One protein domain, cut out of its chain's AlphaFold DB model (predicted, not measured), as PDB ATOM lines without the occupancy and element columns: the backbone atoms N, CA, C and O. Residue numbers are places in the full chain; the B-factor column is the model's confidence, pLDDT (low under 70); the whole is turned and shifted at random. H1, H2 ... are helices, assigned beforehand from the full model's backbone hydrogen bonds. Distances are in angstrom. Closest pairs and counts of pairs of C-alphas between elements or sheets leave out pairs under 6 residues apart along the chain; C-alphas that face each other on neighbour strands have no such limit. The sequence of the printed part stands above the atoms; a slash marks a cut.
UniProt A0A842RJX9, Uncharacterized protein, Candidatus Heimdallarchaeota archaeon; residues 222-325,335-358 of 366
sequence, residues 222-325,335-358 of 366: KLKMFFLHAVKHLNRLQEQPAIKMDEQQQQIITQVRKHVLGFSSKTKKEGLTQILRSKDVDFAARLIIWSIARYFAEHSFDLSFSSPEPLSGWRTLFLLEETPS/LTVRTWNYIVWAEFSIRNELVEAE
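This is residues 222 to 325 and 335 to 358 of the 366 residues of an uncharacterized protein of Candidatus Heimdallarchaeota archaeon (UniProt A0A842RJX9). The long helix H5 makes the core: it crosses over H1 and H3, which run side by side in opposite directions, and H7 crosses H5 on its other side. H4 lies across one end of the H1 and H3 pair; the short H2 is at the other end, with H6 next to it. The printed part has 128 residues with seven named helices, H1 to H7 in order, and no named strand: all helix. It is compact and rounded, with a radius of gyration of the C-alphas of 14.0 A and spans of 38 by 36 by 25 A.

Find C-alpha 222 at (-21.567, 49.632, 12.856); from there H1, residues 222 to 239, runs 26.1 A. Next come H2, residues 241 to 244, H3, residues 247 to 264, 27.0 A long, and H4, residues 266 to 276. H5, residues 281 to 301, starts at (-19.998, 44.804, 17.481) and runs 28.8 A. After H6, residues 312 to 318, look for H7, residues 340 to 356, 24.6 A long, ending at (-1.806, 45.894, 12.557).

H1 and H3 touch at a shallow tilt of 11 degrees, opposite ways; their closest C-alphas, Gln 238 and Gln 250, are 6.7 A apart. H5 touches H3 at a steep 53 degrees, closest at C-alphas 256 and 293, 5.8 A. With residues 281 to 289 alone it touches H1, closest at C-alphas 230 and 285, 5.2 A. H7 is about perpendicular to H5, 80 degrees, and touches its residues 284 to 291 alone, closest at C-alphas 287 and 347, 5.5 A. H4 touches residues 222 to 223 of H1 alone, closest at C-alphas 223 and 273, 6.7 A. H2 touches H6, closest at C-alphas 242 and 313, 5.2 A. Every O i to N i+4 pair is within hydrogen-bond range in H1, H4, H5 and H7, 12 of 14 in H3 and 0 of 3 in H6, where 3 of 4 O i to N i+3 pairs are; H2 is too short for an i+4 pair.

The farthest C-alphas, Ser 325 and Glu 356, are 42.7 A apart. Residues 326 to 334 are cut out, with 16.1 A between C-alphas 325 and 335. Of the links printed whole, none is long. The model's pLDDT is under 70 at residues 222, 278, 320 to 325 and 335 to 339.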
ATOM      1  N   LYS A 222     -22.260  50.395  11.794       68.19
ATOM      2  CA  LYS A 222     -21.567  49.632  12.856       68.19
ATOM      3  C   LYS A 222     -20.767  50.462  13.872       68.19
ATOM      4  O   LYS A 222     -20.731  50.102  15.042       68.19
ATOM      5  N   LEU A 223     -20.149  51.578  13.468       83.94
ATOM      6  CA  LEU A 223     -19.265  52.346  14.362       83.94
ATOM      7  C   LEU A 223     -20.013  53.050  15.499       83.94
ATOM      8  O   LEU A 223     -19.528  53.085  16.625       83.94
ATOM      9  N   LYS A 224     -21.195  53.616  15.226       85.50
ATOM     10  CA  LYS A 224     -21.993  54.275  16.269       85.50
ATOM     11  C   LYS A 224     -22.396  53.274  17.352       85.50
ATOM     12  O   LYS A 224     -22.261  53.573  18.534       85.50
ATOM     13  N   MET A 225     -22.832  52.083  16.933       85.50
ATOM     14  CA  MET A 225     -23.164  50.993  17.848       85.50
ATOM     15  C   MET A 225     -21.946  50.567  18.662       85.50
ATOM     16  O   MET A 225     -22.062  50.423  19.871       85.50
ATOM     17  N   PHE A 226     -20.769  50.460  18.039       90.94
ATOM     18  CA  PHE A 226     -19.533  50.124  18.747       90.94
ATOM     19  C   PHE A 226     -19.259  51.062  19.921       90.94
ATOM     20  O   PHE A 226     -19.079  50.593  21.039       90.94
ATOM     21  N   PHE A 227     -19.263  52.378  19.690       91.12
ATOM     22  CA  PHE A 227     -18.991  53.336  20.764       91.12
ATOM     23  C   PHE A 227     -20.052  53.280  21.865       91.12
ATOM     24  O   PHE A 227     -19.709  53.396  23.038       91.12
ATOM     25  N   LEU A 228     -21.320  53.061  21.504       90.94
ATOM     26  CA  LEU A 228     -22.402  52.924  22.476       90.94
ATOM     27  C   LEU A 228     -22.215  51.679  23.358       90.94
ATOM     28  O   LEU A 228     -22.284  51.791  24.579       90.94
ATOM     29  N   HIS A 229     -21.897  50.530  22.757       89.94
ATOM     30  CA  HIS A 229     -21.570  49.305  23.489       89.94
ATOM     31  C   HIS A 229     -20.327  49.488  24.363       89.94
ATOM     32  O   HIS A 229     -20.355  49.169  25.547       89.94
ATOM     33  N   ALA A 230     -19.251  50.065  23.822       92.50
ATOM     34  CA  ALA A 230     -18.010  50.261  24.562       92.50
ATOM     35  C   ALA A 230     -18.196  51.161  25.795       92.50
ATOM     36  O   ALA A 230     -17.729  50.822  26.880       92.50
ATOM     37  N   VAL A 231     -18.911  52.283  25.658       92.62
ATOM     38  CA  VAL A 231     -19.216  53.175  26.789       92.62
ATOM     39  C   VAL A 231     -20.097  52.471  27.817       92.62
ATOM     40  O   VAL A 231     -19.810  52.557  29.009       92.62
ATOM     41  N   LYS A 232     -21.123  51.736  27.369       91.19
ATOM     42  CA  LYS A 232     -21.995  50.951  28.251       91.19
ATOM     43  C   LYS A 232     -21.188  49.950  29.088       91.19
ATOM     44  O   LYS A 232     -21.296  49.959  30.309       91.19
ATOM     45  N   HIS A 233     -20.315  49.167  28.453       91.31
ATOM     46  CA  HIS A 233     -19.457  48.189  29.135       91.31
ATOM     47  C   HIS A 233     -18.474  48.836  30.113       91.31
ATOM     48  O   HIS A 233     -18.297  48.345  31.223       91.31
ATOM     49  N   LEU A 234     -17.859  49.960  29.735       93.56
ATOM     50  CA  LEU A 234     -16.932  50.685  30.609       93.56
ATOM     51  C   LEU A 234     -17.625  51.312  31.822       93.56
ATOM     52  O   LEU A 234     -17.024  51.364  32.892       93.56
ATOM     53  N   ASN A 235     -18.851  51.816  31.666       91.44
ATOM     54  CA  ASN A 235     -19.640  52.327  32.788       91.44
ATOM     55  C   ASN A 235     -20.035  51.184  33.726       91.44
ATOM     56  O   ASN A 235     -19.811  51.286  34.928       91.44
ATOM     57  N   ARG A 236     -20.507  50.062  33.169       88.88
ATOM     58  CA  ARG A 236     -20.845  48.866  33.947       88.88
ATOM     59  C   ARG A 236     -19.661  48.379  34.776       88.88
ATOM     60  O   ARG A 236     -19.820  48.135  35.965       88.88
ATOM     61  N   LEU A 237     -18.475  48.264  34.173       90.44
ATOM     62  CA  LEU A 237     -17.262  47.868  34.895       90.44
ATOM     63  C   LEU A 237     -16.918  48.848  36.020       90.44
ATOM     64  O   LEU A 237     -16.558  48.419  37.109       90.44
ATOM     65  N   GLN A 238     -17.058  50.153  35.786       90.69
ATOM     66  CA  GLN A 238     -16.777  51.174  36.797       90.69
ATOM     67  C   GLN A 238     -17.725  51.094  38.010       90.69
ATOM     68  O   GLN A 238     -17.343  51.469  39.117       90.69
ATOM     69  N   GLU A 239     -18.951  50.608  37.814       88.19
ATOM     70  CA  GLU A 239     -19.952  50.440  38.872       88.19
ATOM     71  C   GLU A 239     -19.788  49.133  39.667       88.19
ATOM     72  O   GLU A 239     -20.292  49.042  40.788       88.19
ATOM     73  N   GLN A 240     -19.051  48.146  39.140       88.44
ATOM     74  CA  GLN A 240     -18.840  46.857  39.808       88.44
ATOM     75  C   GLN A 240     -18.119  47.025  41.155       88.44
ATOM     76  O   GLN A 240     -17.046  47.628  41.179       88.44
ATOM     77  N   PRO A 241     -18.611  46.438  42.266       86.75
ATOM     78  CA  PRO A 241     -18.023  46.628  43.596       86.75
ATOM     79  C   PRO A 241     -16.529  46.289  43.673       86.75
ATOM     80  O   PRO A 241     -15.756  47.054  44.244       86.75
ATOM     81  N   ALA A 242     -16.113  45.183  43.044       87.00
ATOM     82  CA  ALA A 242     -14.719  44.738  43.034       87.00
ATOM     83  C   ALA A 242     -13.767  45.738  42.354       87.00
ATOM     84  O   ALA A 242     -12.608  45.838  42.732       87.00
ATOM     85  N   ILE A 243     -14.261  46.485  41.366       88.25
ATOM     86  CA  ILE A 243     -13.489  47.488  40.624       88.25
ATOM     87  C   ILE A 243     -13.615  48.851  41.299       88.25
ATOM     88  O   ILE A 243     -12.639  49.576  41.443       88.25
ATOM     89  N   LYS A 244     -14.821  49.212  41.741       89.00
ATOM     90  CA  LYS A 244     -15.111  50.489  42.387       89.00
ATOM     91  C   LYS A 244     -14.318  50.673  43.682       89.00
ATOM     92  O   LYS A 244     -14.013  51.808  44.026       89.00
ATOM     93  N   MET A 245     -13.981  49.601  44.388       87.38
ATOM     94  CA  MET A 245     -13.187  49.689  45.616       87.38
ATOM     95  C   MET A 245     -11.670  49.658  45.374       87.38
ATOM     96  O   MET A 245     -10.915  49.922  46.305       87.38
ATOM     97  N   ASP A 246     -11.217  49.367  44.151       91.00
ATOM     98  CA  ASP A 246      -9.799  49.226  43.814       91.00
ATOM     99  C   ASP A 246      -9.325  50.396  42.934       91.00
ATOM    100  O   ASP A 246      -9.710  50.542  41.770       91.00
ATOM    101  N   GLU A 247      -8.467  51.244  43.502       91.00
ATOM    102  CA  GLU A 247      -7.953  52.441  42.834       91.00
ATOM    103  C   GLU A 247      -7.152  52.110  41.563       91.00
ATOM    104  O   GLU A 247      -7.288  52.806  40.554       91.00
ATOM    105  N   GLN A 248      -6.374  51.021  41.557       91.56
ATOM    106  CA  GLN A 248      -5.596  50.615  40.382       91.56
ATOM    107  C   GLN A 248      -6.529  50.184  39.246       91.56
ATOM    108  O   GLN A 248      -6.360  50.600  38.098       91.56
ATOM    109  N   GLN A 249      -7.575  49.421  39.565       91.06
ATOM    110  CA  GLN A 249      -8.571  48.971  38.587       91.06
ATOM    111  C   GLN A 249      -9.355  50.146  37.990       91.06
ATOM    112  O   GLN A 249      -9.570  50.203  36.774       91.06
ATOM    113  N   GLN A 250      -9.728  51.132  38.811       92.19
ATOM    114  CA  GLN A 250     -10.358  52.362  38.323       92.19
ATOM    115  C   GLN A 250      -9.440  53.153  37.379       92.19
ATOM    116  O   GLN A 250      -9.894  53.682  36.354       92.19
ATOM    117  N   GLN A 251      -8.144  53.232  37.694       93.69
ATOM    118  CA  GLN A 251      -7.171  53.903  36.835       93.69
ATOM    119  C   GLN A 251      -6.979  53.154  35.508       93.69
ATOM    120  O   GLN A 251      -6.970  53.804  34.457       93.69
ATOM    121  N   ILE A 252      -6.933  51.816  35.517       94.25
ATOM    122  CA  ILE A 252      -6.916  50.991  34.295       94.25
ATOM    123  C   ILE A 252      -8.140  51.309  33.431       94.25
ATOM    124  O   ILE A 252      -7.986  51.654  32.260       94.25
ATOM    125  N   ILE A 253      -9.355  51.298  33.993       94.44
ATOM    126  CA  ILE A 253     -10.580  51.638  33.243       94.44
ATOM    127  C   ILE A 253     -10.512  53.042  32.652       94.44
ATOM    128  O   ILE A 253     -10.934  53.258  31.515       94.44
ATOM    129  N   THR A 254      -9.969  54.004  33.395       94.31
ATOM    130  CA  THR A 254      -9.830  55.385  32.925       94.31
ATOM    131  C   THR A 254      -8.888  55.470  31.721       94.31
ATOM    132  O   THR A 254      -9.210  56.132  30.729       94.31
ATOM    133  N   GLN A 255      -7.758  54.757  31.760       94.75
ATOM    134  CA  GLN A 255      -6.815  54.677  30.641       94.75
ATOM    135  C   GLN A 255      -7.431  53.966  29.427       94.75
ATOM    136  O   GLN A 255      -7.356  54.486  28.310       94.75
ATOM    137  N   VAL A 256      -8.132  52.846  29.643       95.62
ATOM    138  CA  VAL A 256      -8.865  52.121  28.592       95.62
ATOM    139  C   VAL A 256      -9.915  53.022  27.949       95.62
ATOM    140  O   VAL A 256      -9.961  53.141  26.725       95.62
ATOM    141  N   ARG A 257     -10.728  53.717  28.755       95.50
ATOM    142  CA  ARG A 257     -11.757  54.647  28.274       95.50
ATOM    143  C   ARG A 257     -11.147  55.738  27.406       95.50
ATOM    144  O   ARG A 257     -11.641  55.987  26.308       95.50
ATOM    145  N   LYS A 258     -10.058  56.362  27.863       94.62
ATOM    146  CA  LYS A 258      -9.350  57.394  27.098       94.62
ATOM    147  C   LYS A 258      -8.852  56.855  25.753       94.62
ATOM    148  O   LYS A 258      -9.026  57.522  24.735       94.62
ATOM    149  N   HIS A 259      -8.280  55.650  25.737       94.56
ATOM    150  CA  HIS A 259      -7.755  55.031  24.517       94.56
ATOM    151  C   HIS A 259      -8.861  54.675  23.516       94.56
ATOM    152  O   HIS A 259      -8.788  55.073  22.353       94.56
ATOM    153  N   VAL A 260      -9.925  54.011  23.977       93.19
ATOM    154  CA  VAL A 260     -11.067  53.605  23.138       93.19
ATOM    155  C   VAL A 260     -11.782  54.821  22.542       93.19
ATOM    156  O   VAL A 260     -12.106  54.827  21.354       93.19
ATOM    157  N   LEU A 261     -11.983  55.895  23.315       90.12
ATOM    158  CA  LEU A 261     -12.569  57.138  22.794       90.12
ATOM    159  C   LEU A 261     -11.661  57.829  21.757       90.12
ATOM    160  O   LEU A 261     -12.156  58.505  20.847       90.12
ATOM    161  N   GLY A 262     -10.346  57.602  21.824       89.50
ATOM    162  CA  GLY A 262      -9.367  58.057  20.833       89.50
ATOM    163  C   GLY A 262      -9.541  57.438  19.437       89.50
ATOM    164  O   GLY A 262      -9.077  58.013  18.445       89.50
ATOM    165  N   PHE A 263     -10.278  56.327  19.316       90.44
ATOM    166  CA  PHE A 263     -10.621  55.723  18.020       90.44
ATOM    167  C   PHE A 263     -11.543  56.597  17.168       90.44
ATOM    168  O   PHE A 263     -11.778  56.296  16.004       90.44
ATOM    169  N   SER A 264     -12.061  57.695  17.725       86.12
ATOM    170  CA  SER A 264     -12.881  58.669  17.009       86.12
ATOM    171  C   SER A 264     -12.106  59.540  16.002       86.12
ATOM    172  O   SER A 264     -12.738  60.225  15.187       86.12
ATOM    173  N   SER A 265     -10.770  59.506  16.013       89.12
ATOM    174  CA  SER A 265      -9.920  60.177  15.017       89.12
ATOM    175  C   SER A 265     -10.066  59.554  13.618       89.12
ATOM    176  O   SER A 265     -10.424  58.389  13.480       89.12
ATOM    177  N   LYS A 266      -9.842  60.344  12.556       82.50
ATOM    178  CA  LYS A 266     -10.149  59.939  11.167       82.50
ATOM    179  C   LYS A 266      -9.420  58.656  10.744       82.50
ATOM    180  O   LYS A 266     -10.070  57.737  10.261       82.50
ATOM    181  N   THR A 267      -8.113  58.579  10.985       83.88
ATOM    182  CA  THR A 267      -7.274  57.414  10.653       83.88
ATOM    183  C   THR A 267      -7.690  56.177  11.448       83.88
ATOM    184  O   THR A 267      -7.929  55.112  10.881       83.88
ATOM    185  N   LYS A 268      -7.907  56.334  12.757       87.88
ATOM    186  CA  LYS A 268      -8.317  55.231  13.636       87.88
ATOM    187  C   LYS A 268      -9.732  54.720  13.341       87.88
ATOM    188  O   LYS A 268      -9.992  53.526  13.454       87.88
ATOM    189  N   LYS A 269     -10.645  55.592  12.900       88.19
ATOM    190  CA  LYS A 269     -11.997  55.203  12.463       88.19
ATOM    191  C   LYS A 269     -11.973  54.254  11.271       88.19
ATOM    192  O   LYS A 269     -12.791  53.334  11.224       88.19
ATOM    193  N   GLU A 270     -11.083  54.478  10.309       86.44
ATOM    194  CA  GLU A 270     -10.964  53.631   9.118       86.44
ATOM    195  C   GLU A 270     -10.467  52.232   9.499       86.44
ATOM    196  O   GLU A 270     -11.148  51.248   9.194       86.44
ATOM    197  N   GLY A 271      -9.388  52.151  10.288       87.00
ATOM    198  CA  GLY A 271      -8.885  50.885  10.832       87.00
ATOM    199  C   GLY A 271      -9.942  50.139  11.657       87.00
ATOM    200  O   GLY A 271     -10.205  48.957  11.433       87.00
ATOM    201  N   LEU A 272     -10.656  50.846  12.539       89.38
ATOM    202  CA  LEU A 272     -11.696  50.242  13.373       89.38
ATOM    203  C   LEU A 272     -12.875  49.734  12.529       89.38
ATOM    204  O   LEU A 272     -13.434  48.674  12.803       89.38
ATOM    205  N   THR A 273     -13.246  50.455  11.468       86.38
ATOM    206  CA  THR A 273     -14.301  50.014  10.540       86.38
ATOM    207  C   THR A 273     -13.916  48.718   9.838       86.38
ATOM    208  O   THR A 273     -14.772  47.849   9.646       86.38
ATOM    209  N   GLN A 274     -12.645  48.576   9.461       84.00
ATOM    210  CA  GLN A 274     -12.130  47.372   8.820       84.00
ATOM    211  C   GLN A 274     -12.190  46.167   9.765       84.00
ATOM    212  O   GLN A 274     -12.757  45.140   9.383       84.00
ATOM    213  N   ILE A 275     -11.723  46.323  11.008       84.25
ATOM    214  CA  ILE A 275     -11.783  45.283  12.050       84.25
ATOM    215  C   ILE A 275     -13.235  44.861  12.322       84.25
ATOM    216  O   ILE A 275     -13.571  43.675  12.346       84.25
ATOM    217  N   LEU A 276     -14.147  45.827  12.467       82.94
ATOM    218  CA  LEU A 276     -15.549  45.565  12.811       82.94
ATOM    219  C   LEU A 276     -16.415  45.108  11.626       82.94
ATOM    220  O   LEU A 276     -17.585  44.746  11.806       82.94
ATOM    221  N   ARG A 277     -15.884  45.097  10.396       73.88
ATOM    222  CA  ARG A 277     -16.663  44.816   9.177       73.88
ATOM    223  C   ARG A 277     -17.424  43.494   9.256       73.88
ATOM    224  O   ARG A 277     -18.571  43.429   8.808       73.88
ATOM    225  N   SER A 278     -16.821  42.470   9.852       65.50
ATOM    226  CA  SER A 278     -17.370  41.106   9.928       65.50
ATOM    227  C   SER A 278     -17.450  40.540  11.350       65.50
ATOM    228  O   SER A 278     -17.557  39.325  11.515       65.50
ATOM    229  N   LYS A 279     -17.402  41.414  12.364       70.19
ATOM    230  CA  LYS A 279     -17.472  41.032  13.778       70.19
ATOM    231  C   LYS A 279     -18.787  41.474  14.421       70.19
ATOM    232  O   LYS A 279     -19.380  42.479  14.012       70.19
ATOM    233  N   ASP A 280     -19.211  40.711  15.431       73.69
ATOM    234  CA  ASP A 280     -20.220  41.161  16.388       73.69
ATOM    235  C   ASP A 280     -19.685  42.415  17.075       73.69
ATOM    236  O   ASP A 280     -18.597  42.392  17.645       73.69
ATOM    237  N   VAL A 281     -20.434  43.505  16.985       83.38
ATOM    238  CA  VAL A 281     -19.998  44.804  17.481       83.38
ATOM    239  C   VAL A 281     -19.950  44.844  19.013       83.38
ATOM    240  O   VAL A 281     -19.022  45.439  19.557       83.38
ATOM    241  N   ASP A 282     -20.894  44.195  19.702       83.62
ATOM    242  CA  ASP A 282     -20.929  44.150  21.170       83.62
ATOM    243  C   ASP A 282     -19.778  43.299  21.708       83.62
ATOM    244  O   ASP A 282     -18.996  43.741  22.549       83.62
ATOM    245  N   PHE A 283     -19.614  42.095  21.158       83.81
ATOM    246  CA  PHE A 283     -18.549  41.189  21.582       83.81
ATOM    247  C   PHE A 283     -17.158  41.729  21.225       83.81
ATOM    248  O   PHE A 283     -16.236  41.647  22.034       83.81
ATOM    249  N   ALA A 284     -17.001  42.345  20.048       85.88
ATOM    250  CA  ALA A 284     -15.756  43.018  19.694       85.88
ATOM    251  C   ALA A 284     -15.441  44.167  20.660       85.88
ATOM    252  O   ALA A 284     -14.285  44.322  21.035       85.88
ATOM    253  N   ALA A 285     -16.441  44.938  21.107       91.00
ATOM    254  CA  ALA A 285     -16.234  45.977  22.115       91.00
ATOM    255  C   ALA A 285     -15.713  45.400  23.438       91.00
ATOM    256  O   ALA A 285     -14.727  45.915  23.964       91.00
ATOM    257  N   ARG A 286     -16.299  44.299  23.930       91.44
ATOM    258  CA  ARG A 286     -15.831  43.596  25.141       91.44
ATOM    259  C   ARG A 286     -14.383  43.118  24.996       91.44
ATOM    260  O   ARG A 286     -13.553  43.409  25.852       91.44
ATOM    261  N   LEU A 287     -14.050  42.455  23.885       91.31
ATOM    262  CA  LEU A 287     -12.687  41.973  23.637       91.31
ATOM    263  C   LEU A 287     -11.666  43.109  23.510       91.31
ATOM    264  O   LEU A 287     -10.574  43.005  24.054       91.31
ATOM    265  N   ILE A 288     -12.016  44.195  22.814       94.50
ATOM    266  CA  ILE A 288     -11.146  45.369  22.662       94.50
ATOM    267  C   ILE A 288     -10.874  46.006  24.030       94.50
ATOM    268  O   ILE A 288      -9.719  46.284  24.349       94.50
ATOM    269  N   ILE A 289     -11.914  46.201  24.849       95.50
ATOM    270  CA  ILE A 289     -11.785  46.721  26.220       95.50
ATOM    271  C   ILE A 289     -10.842  45.835  27.036       95.50
ATOM    272  O   ILE A 289      -9.903  46.350  27.638       95.50
ATOM    273  N   TRP A 290     -11.064  44.520  27.023       95.25
ATOM    274  CA  TRP A 290     -10.250  43.556  27.761       95.25
ATOM    275  C   TRP A 290      -8.784  43.549  27.301       95.25
ATOM    276  O   TRP A 290      -7.880  43.621  28.130       95.25
ATOM    277  N   SER A 291      -8.538  43.544  25.990       94.44
ATOM    278  CA  SER A 291      -7.186  43.531  25.418       94.44
ATOM    279  C   SER A 291      -6.379  44.778  25.804       94.44
ATOM    280  O   SER A 291      -5.222  44.687  26.216       94.44
ATOM    281  N   ILE A 292      -7.008  45.956  25.746       95.75
ATOM    282  CA  ILE A 292      -6.382  47.223  26.150       95.75
ATOM    283  C   ILE A 292      -6.181  47.274  27.672       95.75
ATOM    284  O   ILE A 292      -5.153  47.759  28.142       95.75
ATOM    285  N   ALA A 293      -7.147  46.780  28.452       94.75
ATOM    286  CA  ALA A 293      -7.042  46.735  29.908       94.75
ATOM    287  C   ALA A 293      -5.871  45.867  30.360       94.75
ATOM    288  O   ALA A 293      -5.079  46.297  31.192       94.75
ATOM    289  N   ARG A 294      -5.729  44.685  29.751       94.19
ATOM    290  CA  ARG A 294      -4.611  43.769  29.973       94.19
ATOM    291  C   ARG A 294      -3.266  44.447  29.718       94.19
ATOM    292  O   ARG A 294      -2.365  44.320  30.538       94.19
ATOM    293  N   TYR A 295      -3.152  45.212  28.630       94.44
ATOM    294  CA  TYR A 295      -1.941  45.979  28.343       94.44
ATOM    295  C   TYR A 295      -1.617  46.992  29.449       94.44
ATOM    296  O   TYR A 295      -0.491  47.021  29.940       94.44
ATOM    297  N   PHE A 296      -2.587  47.813  29.864       93.94
ATOM    298  CA  PHE A 296      -2.344  48.821  30.898       93.94
ATOM    299  C   PHE A 296      -2.075  48.206  32.272       93.94
ATOM    300  O   PHE A 296      -1.221  48.720  32.989       93.94
ATOM    301  N   ALA A 297      -2.744  47.104  32.614       91.62
ATOM    302  CA  ALA A 297      -2.477  46.344  33.830       91.62
ATOM    303  C   ALA A 297      -1.000  45.924  33.899       91.62
ATOM    304  O   ALA A 297      -0.321  46.241  34.872       91.62
ATOM    305  N   GLU A 298      -0.485  45.324  32.826       91.94
ATOM    306  CA  GLU A 298       0.901  44.855  32.749       91.94
ATOM    307  C   GLU A 298       1.904  46.021  32.712       91.94
ATOM    308  O   GLU A 298       2.853  46.054  33.485       91.94
ATOM    309  N   HIS A 299       1.677  47.029  31.863       89.62
ATOM    310  CA  HIS A 299       2.693  48.047  31.561       89.62
ATOM    311  C   HIS A 299       2.660  49.271  32.484       89.62
ATOM    312  O   HIS A 299       3.637  50.013  32.548       89.62
ATOM    313  N   SER A 300       1.529  49.554  33.138       88.75
ATOM    314  CA  SER A 300       1.379  50.730  34.014       88.75
ATOM    315  C   SER A 300       1.257  50.380  35.494       88.75
ATOM    316  O   SER A 300       1.480  51.261  36.321       88.75
ATOM    317  N   PHE A 301       0.909  49.132  35.830       87.19
ATOM    318  CA  PHE A 301       0.610  48.719  37.205       87.19
ATOM    319  C   PHE A 301       1.298  47.417  37.641       87.19
ATOM    320  O   PHE A 301       1.120  47.026  38.789       87.19
ATOM    321  N   ASP A 302       2.078  46.766  36.767       87.00
ATOM    322  CA  ASP A 302       2.757  45.484  37.038       87.00
ATOM    323  C   ASP A 302       1.789  44.362  37.482       87.00
ATOM    324  O   ASP A 302       2.087  43.504  38.312       87.00
ATOM    325  N   LEU A 303       0.569  44.386  36.932       87.81
ATOM    326  CA  LEU A 303      -0.487  43.411  37.189       87.81
ATOM    327  C   LEU A 303      -0.587  42.408  36.035       87.81
ATOM    328  O   LEU A 303      -0.738  42.779  34.872       87.81
ATOM    329  N   SER A 304      -0.597  41.113  36.358       86.81
ATOM    330  CA  SER A 304      -0.720  40.043  35.359       86.81
ATOM    331  C   SER A 304      -2.178  39.641  35.121       86.81
ATOM    332  O   SER A 304      -2.750  38.839  35.863       86.81
ATOM    333  N   PHE A 305      -2.773  40.139  34.036       88.31
ATOM    334  CA  PHE A 305      -4.091  39.704  33.559       88.31
ATOM    335  C   PHE A 305      -3.938  38.567  32.541       88.31
ATOM    336  O   PHE A 305      -3.746  38.798  31.347       88.31
ATOM    337  N   SER A 306      -4.011  37.320  33.011       82.75
ATOM    338  CA  SER A 306      -3.934  36.127  32.154       82.75
ATOM    339  C   SER A 306      -5.268  35.819  31.464       82.75
ATOM    340  O   SER A 306      -5.313  35.623  30.251       82.75
ATOM    341  N   SER A 307      -6.356  35.822  32.232       83.06
ATOM    342  CA  SER A 307      -7.724  35.557  31.780       83.06
ATOM    343  C   SER A 307      -8.726  36.380  32.597       83.06
ATOM    344  O   SER A 307      -8.444  36.686  33.757       83.06
ATOM    345  N   PRO A 308      -9.904  36.714  32.040       82.50
ATOM    346  CA  PRO A 308     -10.923  37.471  32.768       82.50
ATOM    347  C   PRO A 308     -11.652  36.631  33.830       82.50
ATOM    348  O   PRO A 308     -12.145  37.193  34.800       82.50
ATOM    349  N   GLU A 309     -11.694  35.301  33.681       82.31
ATOM    350  CA  GLU A 309     -12.386  34.362  34.583       82.31
ATOM    351  C   GLU A 309     -12.048  34.527  36.085       82.31
ATOM    352  O   GLU A 309     -12.979  34.700  36.875       82.31
ATOM    353  N   PRO A 310     -10.770  34.527  36.518       83.62
ATOM    354  CA  PRO A 310     -10.409  34.669  37.931       83.62
ATOM    355  C   PRO A 310     -10.570  36.097  38.476       83.62
ATOM    356  O   PRO A 310     -10.462  36.310  39.682       83.62
ATOM    357  N   LEU A 311     -10.802  37.090  37.615       84.81
ATOM    358  CA  LEU A 311     -10.867  38.497  37.998       84.81
ATOM    359  C   LEU A 311     -12.329  38.911  38.153       84.81
ATOM    360  O   LEU A 311     -12.957  39.319  37.180       84.81
ATOM    361  N   SER A 312     -12.870  38.833  39.371       75.00
ATOM    362  CA  SER A 312     -14.303  39.037  39.669       75.00
ATOM    363  C   SER A 312     -14.930  40.248  38.965       75.00
ATOM    364  O   SER A 312     -15.983  40.119  38.348       75.00
ATOM    365  N   GLY A 313     -14.256  41.400  38.972       82.31
ATOM    366  CA  GLY A 313     -14.697  42.596  38.254       82.31
ATOM    367  C   GLY A 313     -14.716  42.438  36.730       82.31
ATOM    368  O   GLY A 313     -15.719  42.730  36.083       82.31
ATOM    369  N   TRP A 314     -13.623  41.950  36.145       88.00
ATOM    370  CA  TRP A 314     -13.457  41.823  34.691       88.00
ATOM    371  C   TRP A 314     -14.224  40.651  34.092       88.00
ATOM    372  O   TRP A 314     -14.612  40.715  32.927       88.00
ATOM    373  N   ARG A 315     -14.512  39.617  34.886       85.69
ATOM    374  CA  ARG A 315     -15.387  38.505  34.513       85.69
ATOM    375  C   ARG A 315     -16.745  39.025  34.044       85.69
ATOM    376  O   ARG A 315     -17.233  38.592  33.004       85.69
ATOM    377  N   THR A 316     -17.304  40.019  34.743       83.50
ATOM    378  CA  THR A 316     -18.616  40.611  34.415       83.50
ATOM    379  C   THR A 316     -18.676  41.257  33.030       83.50
ATOM    380  O   THR A 316     -19.755  41.337  32.440       83.50
ATOM    381  N   LEU A 317     -17.528  41.639  32.452       85.62
ATOM    382  CA  LEU A 317     -17.443  42.138  31.077       85.62
ATOM    383  C   LEU A 317     -17.951  41.114  30.063       85.62
ATOM    384  O   LEU A 317     -18.401  41.502  28.989       85.62
ATOM    385  N   PHE A 318     -17.889  39.824  30.385       82.69
ATOM    386  CA  PHE A 318     -18.318  38.721  29.531       82.69
ATOM    387  C   PHE A 318     -19.562  38.004  30.073       82.69
ATOM    388  O   PHE A 318     -19.907  36.944  29.562       82.69
ATOM    389  N   LEU A 319     -20.267  38.609  31.040       72.56
ATOM    390  CA  LEU A 319     -21.570  38.158  31.556       72.56
ATOM    391  C   LEU A 319     -22.702  39.094  31.065       72.56
ATOM    392  O   LEU A 319     -22.445  40.251  30.694       72.56
ATOM    393  N   LEU A 320     -23.944  38.604  30.956       56.47
ATOM    394  CA  LEU A 320     -25.099  39.422  30.534       56.47
ATOM    395  C   LEU A 320     -25.479  40.380  31.665       56.47
ATOM    396  O   LEU A 320     -25.030  40.227  32.798       56.47
ATOM    397  N   GLU A 321     -26.209  41.442  31.336       52.66
ATOM    398  CA  GLU A 321     -26.856  42.252  32.369       52.66
ATOM    399  C   GLU A 321     -28.033  41.459  32.928       52.66
ATOM    400  O   GLU A 321     -28.764  40.844  32.152       52.66
ATOM    401  N   GLU A 322     -28.239  41.528  34.242       42.16
ATOM    402  CA  GLU A 322     -29.553  41.281  34.824       42.16
ATOM    403  C   GLU A 322     -30.540  42.184  34.076       42.16
ATOM    404  O   GLU A 322     -30.516  43.412  34.207       42.16
ATOM    405  N   THR A 323     -31.413  41.607  33.253       39.31
ATOM    406  CA  THR A 323     -32.695  42.266  33.029       39.31
ATOM    407  C   THR A 323     -33.299  42.460  34.415       39.31
ATOM    408  O   THR A 323     -33.350  41.483  35.160       39.31
ATOM    409  N   PRO A 324     -33.735  43.671  34.803       38.62
ATOM    410  CA  PRO A 324     -34.459  43.857  36.048       38.62
ATOM    411  C   PRO A 324     -35.834  43.194  35.893       38.62
ATOM    412  O   PRO A 324     -36.840  43.845  35.622       38.62
ATOM    413  N   SER A 325     -35.869  41.870  35.980       38.06
ATOM    414  CA  SER A 325     -37.071  41.086  36.185       38.06
ATOM    415  C   SER A 325     -37.410  41.184  37.665       38.06
ATOM    416  O   SER A 325     -36.574  40.936  38.528       38.06
ATOM    417  N   LEU A 335     -24.293  34.387  30.247       42.53
ATOM    418  CA  LEU A 335     -24.212  34.673  28.832       42.53
ATOM    419  C   LEU A 335     -23.875  33.341  28.169       42.53
ATOM    420  O   LEU A 335     -22.915  32.706  28.602       42.53
ATOM    421  N   THR A 336     -24.631  32.926  27.157       45.75
ATOM    422  CA  THR A 336     -24.242  31.825  26.274       45.75
ATOM    423  C   THR A 336     -23.005  32.283  25.502       45.75
ATOM    424  O   THR A 336     -23.016  32.729  24.354       45.75
ATOM    425  N   VAL A 337     -21.909  32.342  26.246       45.56
ATOM    426  CA  VAL A 337     -20.615  32.880  25.916       45.56
ATOM    427  C   VAL A 337     -19.737  31.663  25.933       45.56
ATOM    428  O   VAL A 337     -19.385  31.105  26.966       45.56
ATOM    429  N   ARG A 338     -19.454  31.240  24.706       56.88
ATOM    430  CA  ARG A 338     -18.115  30.916  24.225       56.88
ATOM    431  C   ARG A 338     -17.132  30.759  25.379       56.88
ATOM    432  O   ARG A 338     -16.839  31.741  26.061       56.88
ATOM    433  N   THR A 339     -16.639  29.542  25.555       66.44
ATOM    434  CA  THR A 339     -15.783  29.142  26.673       66.44
ATOM    435  C   THR A 339     -14.721  30.199  27.011       66.44
ATOM    436  O   THR A 339     -14.246  30.926  26.134       66.44
ATOM    437  N   TRP A 340     -14.268  30.283  28.265       77.50
ATOM    438  CA  TRP A 340     -13.172  31.201  28.626       77.50
ATOM    439  C   TRP A 340     -11.942  31.033  27.719       77.50
ATOM    440  O   TRP A 340     -11.302  32.020  27.353       77.50
ATOM    441  N   ASN A 341     -11.690  29.807  27.252       74.19
ATOM    442  CA  ASN A 341     -10.674  29.501  26.245       74.19
ATOM    443  C   ASN A 341     -10.921  30.228  24.914       74.19
ATOM    444  O   ASN A 341      -9.997  30.825  24.357       74.19
ATOM    445  N   TYR A 342     -12.162  30.234  24.422       72.44
ATOM    446  CA  TYR A 342     -12.541  31.009  23.246       72.44
ATOM    447  C   TYR A 342     -12.292  32.504  23.452       72.44
ATOM    448  O   TYR A 342     -11.775  33.162  22.551       72.44
ATOM    449  N   ILE A 343     -12.647  33.062  24.616       80.56
ATOM    450  CA  ILE A 343     -12.421  34.488  24.904       80.56
ATOM    451  C   ILE A 343     -10.930  34.820  24.823       80.56
ATOM    452  O   ILE A 343     -10.569  35.802  24.177       80.56
ATOM    453  N   VAL A 344     -10.069  33.995  25.424       79.69
ATOM    454  CA  VAL A 344      -8.609  34.186  25.402       79.69
ATOM    455  C   VAL A 344      -8.066  34.156  23.973       79.69
ATOM    456  O   VAL A 344      -7.290  35.027  23.581       79.69
ATOM    457  N   TRP A 345      -8.501  33.197  23.155       80.75
ATOM    458  CA  TRP A 345      -8.076  33.127  21.758       80.75
ATOM    459  C   TRP A 345      -8.610  34.299  20.921       80.75
ATOM    460  O   TRP A 345      -7.876  34.907  20.139       80.75
ATOM    461  N   ALA A 346      -9.884  34.652  21.094       77.94
ATOM    462  CA  ALA A 346     -10.509  35.741  20.353       77.94
ATOM    463  C   ALA A 346      -9.904  37.101  20.733       77.94
ATOM    464  O   ALA A 346      -9.776  37.971  19.868       77.94
ATOM    465  N   GLU A 347      -9.488  37.265  21.993       88.44
ATOM    466  CA  GLU A 347      -8.682  38.397  22.457       88.44
ATOM    467  C   GLU A 347      -7.344  38.447  21.724       88.44
ATOM    468  O   GLU A 347      -7.017  39.473  21.134       88.44
ATOM    469  N   PHE A 348      -6.611  37.333  21.671       82.94
ATOM    470  CA  PHE A 348      -5.341  37.266  20.950       82.94
ATOM    471  C   PHE A 348      -5.492  37.651  19.469       82.94
ATOM    472  O   PHE A 348      -4.721  38.458  18.948       82.94
ATOM    473  N   SER A 349      -6.517  37.120  18.794       82.69
ATOM    474  CA  SER A 349      -6.793  37.428  17.388       82.69
ATOM    475  C   SER A 349      -7.148  38.902  17.176       82.69
ATOM    476  O   SER A 349      -6.581  39.536  16.287       82.69
ATOM    477  N   ILE A 350      -8.051  39.475  17.985       86.00
ATOM    478  CA  ILE A 350      -8.422  40.888  17.824       86.00
ATOM    479  C   ILE A 350      -7.269  41.819  18.190       86.00
ATOM    480  O   ILE A 350      -7.134  42.865  17.567       86.00
ATOM    481  N   ARG A 351      -6.422  41.442  19.152       88.75
ATOM    482  CA  ARG A 351      -5.234  42.208  19.527       88.75
ATOM    483  C   ARG A 351      -4.273  42.348  18.359       88.75
ATOM    484  O   ARG A 351      -3.837  43.458  18.082       88.75
ATOM    485  N   ASN A 352      -3.989  41.257  17.650       85.31
ATOM    486  CA  ASN A 352      -3.115  41.305  16.476       85.31
ATOM    487  C   ASN A 352      -3.692  42.233  15.400       85.31
ATOM    488  O   ASN A 352      -2.980  43.088  14.887       85.31
ATOM    489  N   GLU A 353      -5.002  42.159  15.146       87.25
ATOM    490  CA  GLU A 353      -5.666  43.084  14.219       87.25
ATOM    491  C   GLU A 353      -5.614  44.550  14.695       87.25
ATOM    492  O   GLU A 353      -5.470  45.459  13.881       87.25
ATOM    493  N   LEU A 354      -5.723  44.807  16.006       90.94
ATOM    494  CA  LEU A 354      -5.577  46.154  16.571       90.94
ATOM    495  C   LEU A 354      -4.146  46.680  16.416       90.94
ATOM    496  O   LEU A 354      -3.975  47.871  16.164       90.94
ATOM    497  N   VAL A 355      -3.139  45.822  16.588       90.44
ATOM    498  CA  VAL A 355      -1.724  46.174  16.400       90.44
ATOM    499  C   VAL A 355      -1.464  46.512  14.933       90.44
ATOM    500  O   VAL A 355      -0.930  47.579  14.649       90.44
ATOM    501  N   GLU A 356      -1.919  45.665  14.005       88.06
ATOM    502  CA  GLU A 356      -1.806  45.894  12.557       88.06
ATOM    503  C   GLU A 356      -2.490  47.193  12.106       88.06
ATOM    504  O   GLU A 356      -2.017  47.861  11.190       88.06
ATOM    505  N   ALA A 357      -3.597  47.567  12.752       88.19
ATOM    506  CA  ALA A 357      -4.343  48.785  12.447       88.19
ATOM    507  C   ALA A 357      -3.858  50.036  13.207       88.19
ATOM    508  O   ALA A 357      -4.534  51.065  13.148       88.19
ATOM    509  N   GLU A 358      -2.750  49.959  13.960       89.88
ATOM    510  CA  GLU A 358      -2.239  51.048  14.819       89.88
ATOM    511  C   GLU A 358      -3.283  51.571  15.835       89.88
ATOM    512  O   GLU A 358      -3.323  52.741  16.237       89.88
TER     513      GLU A 358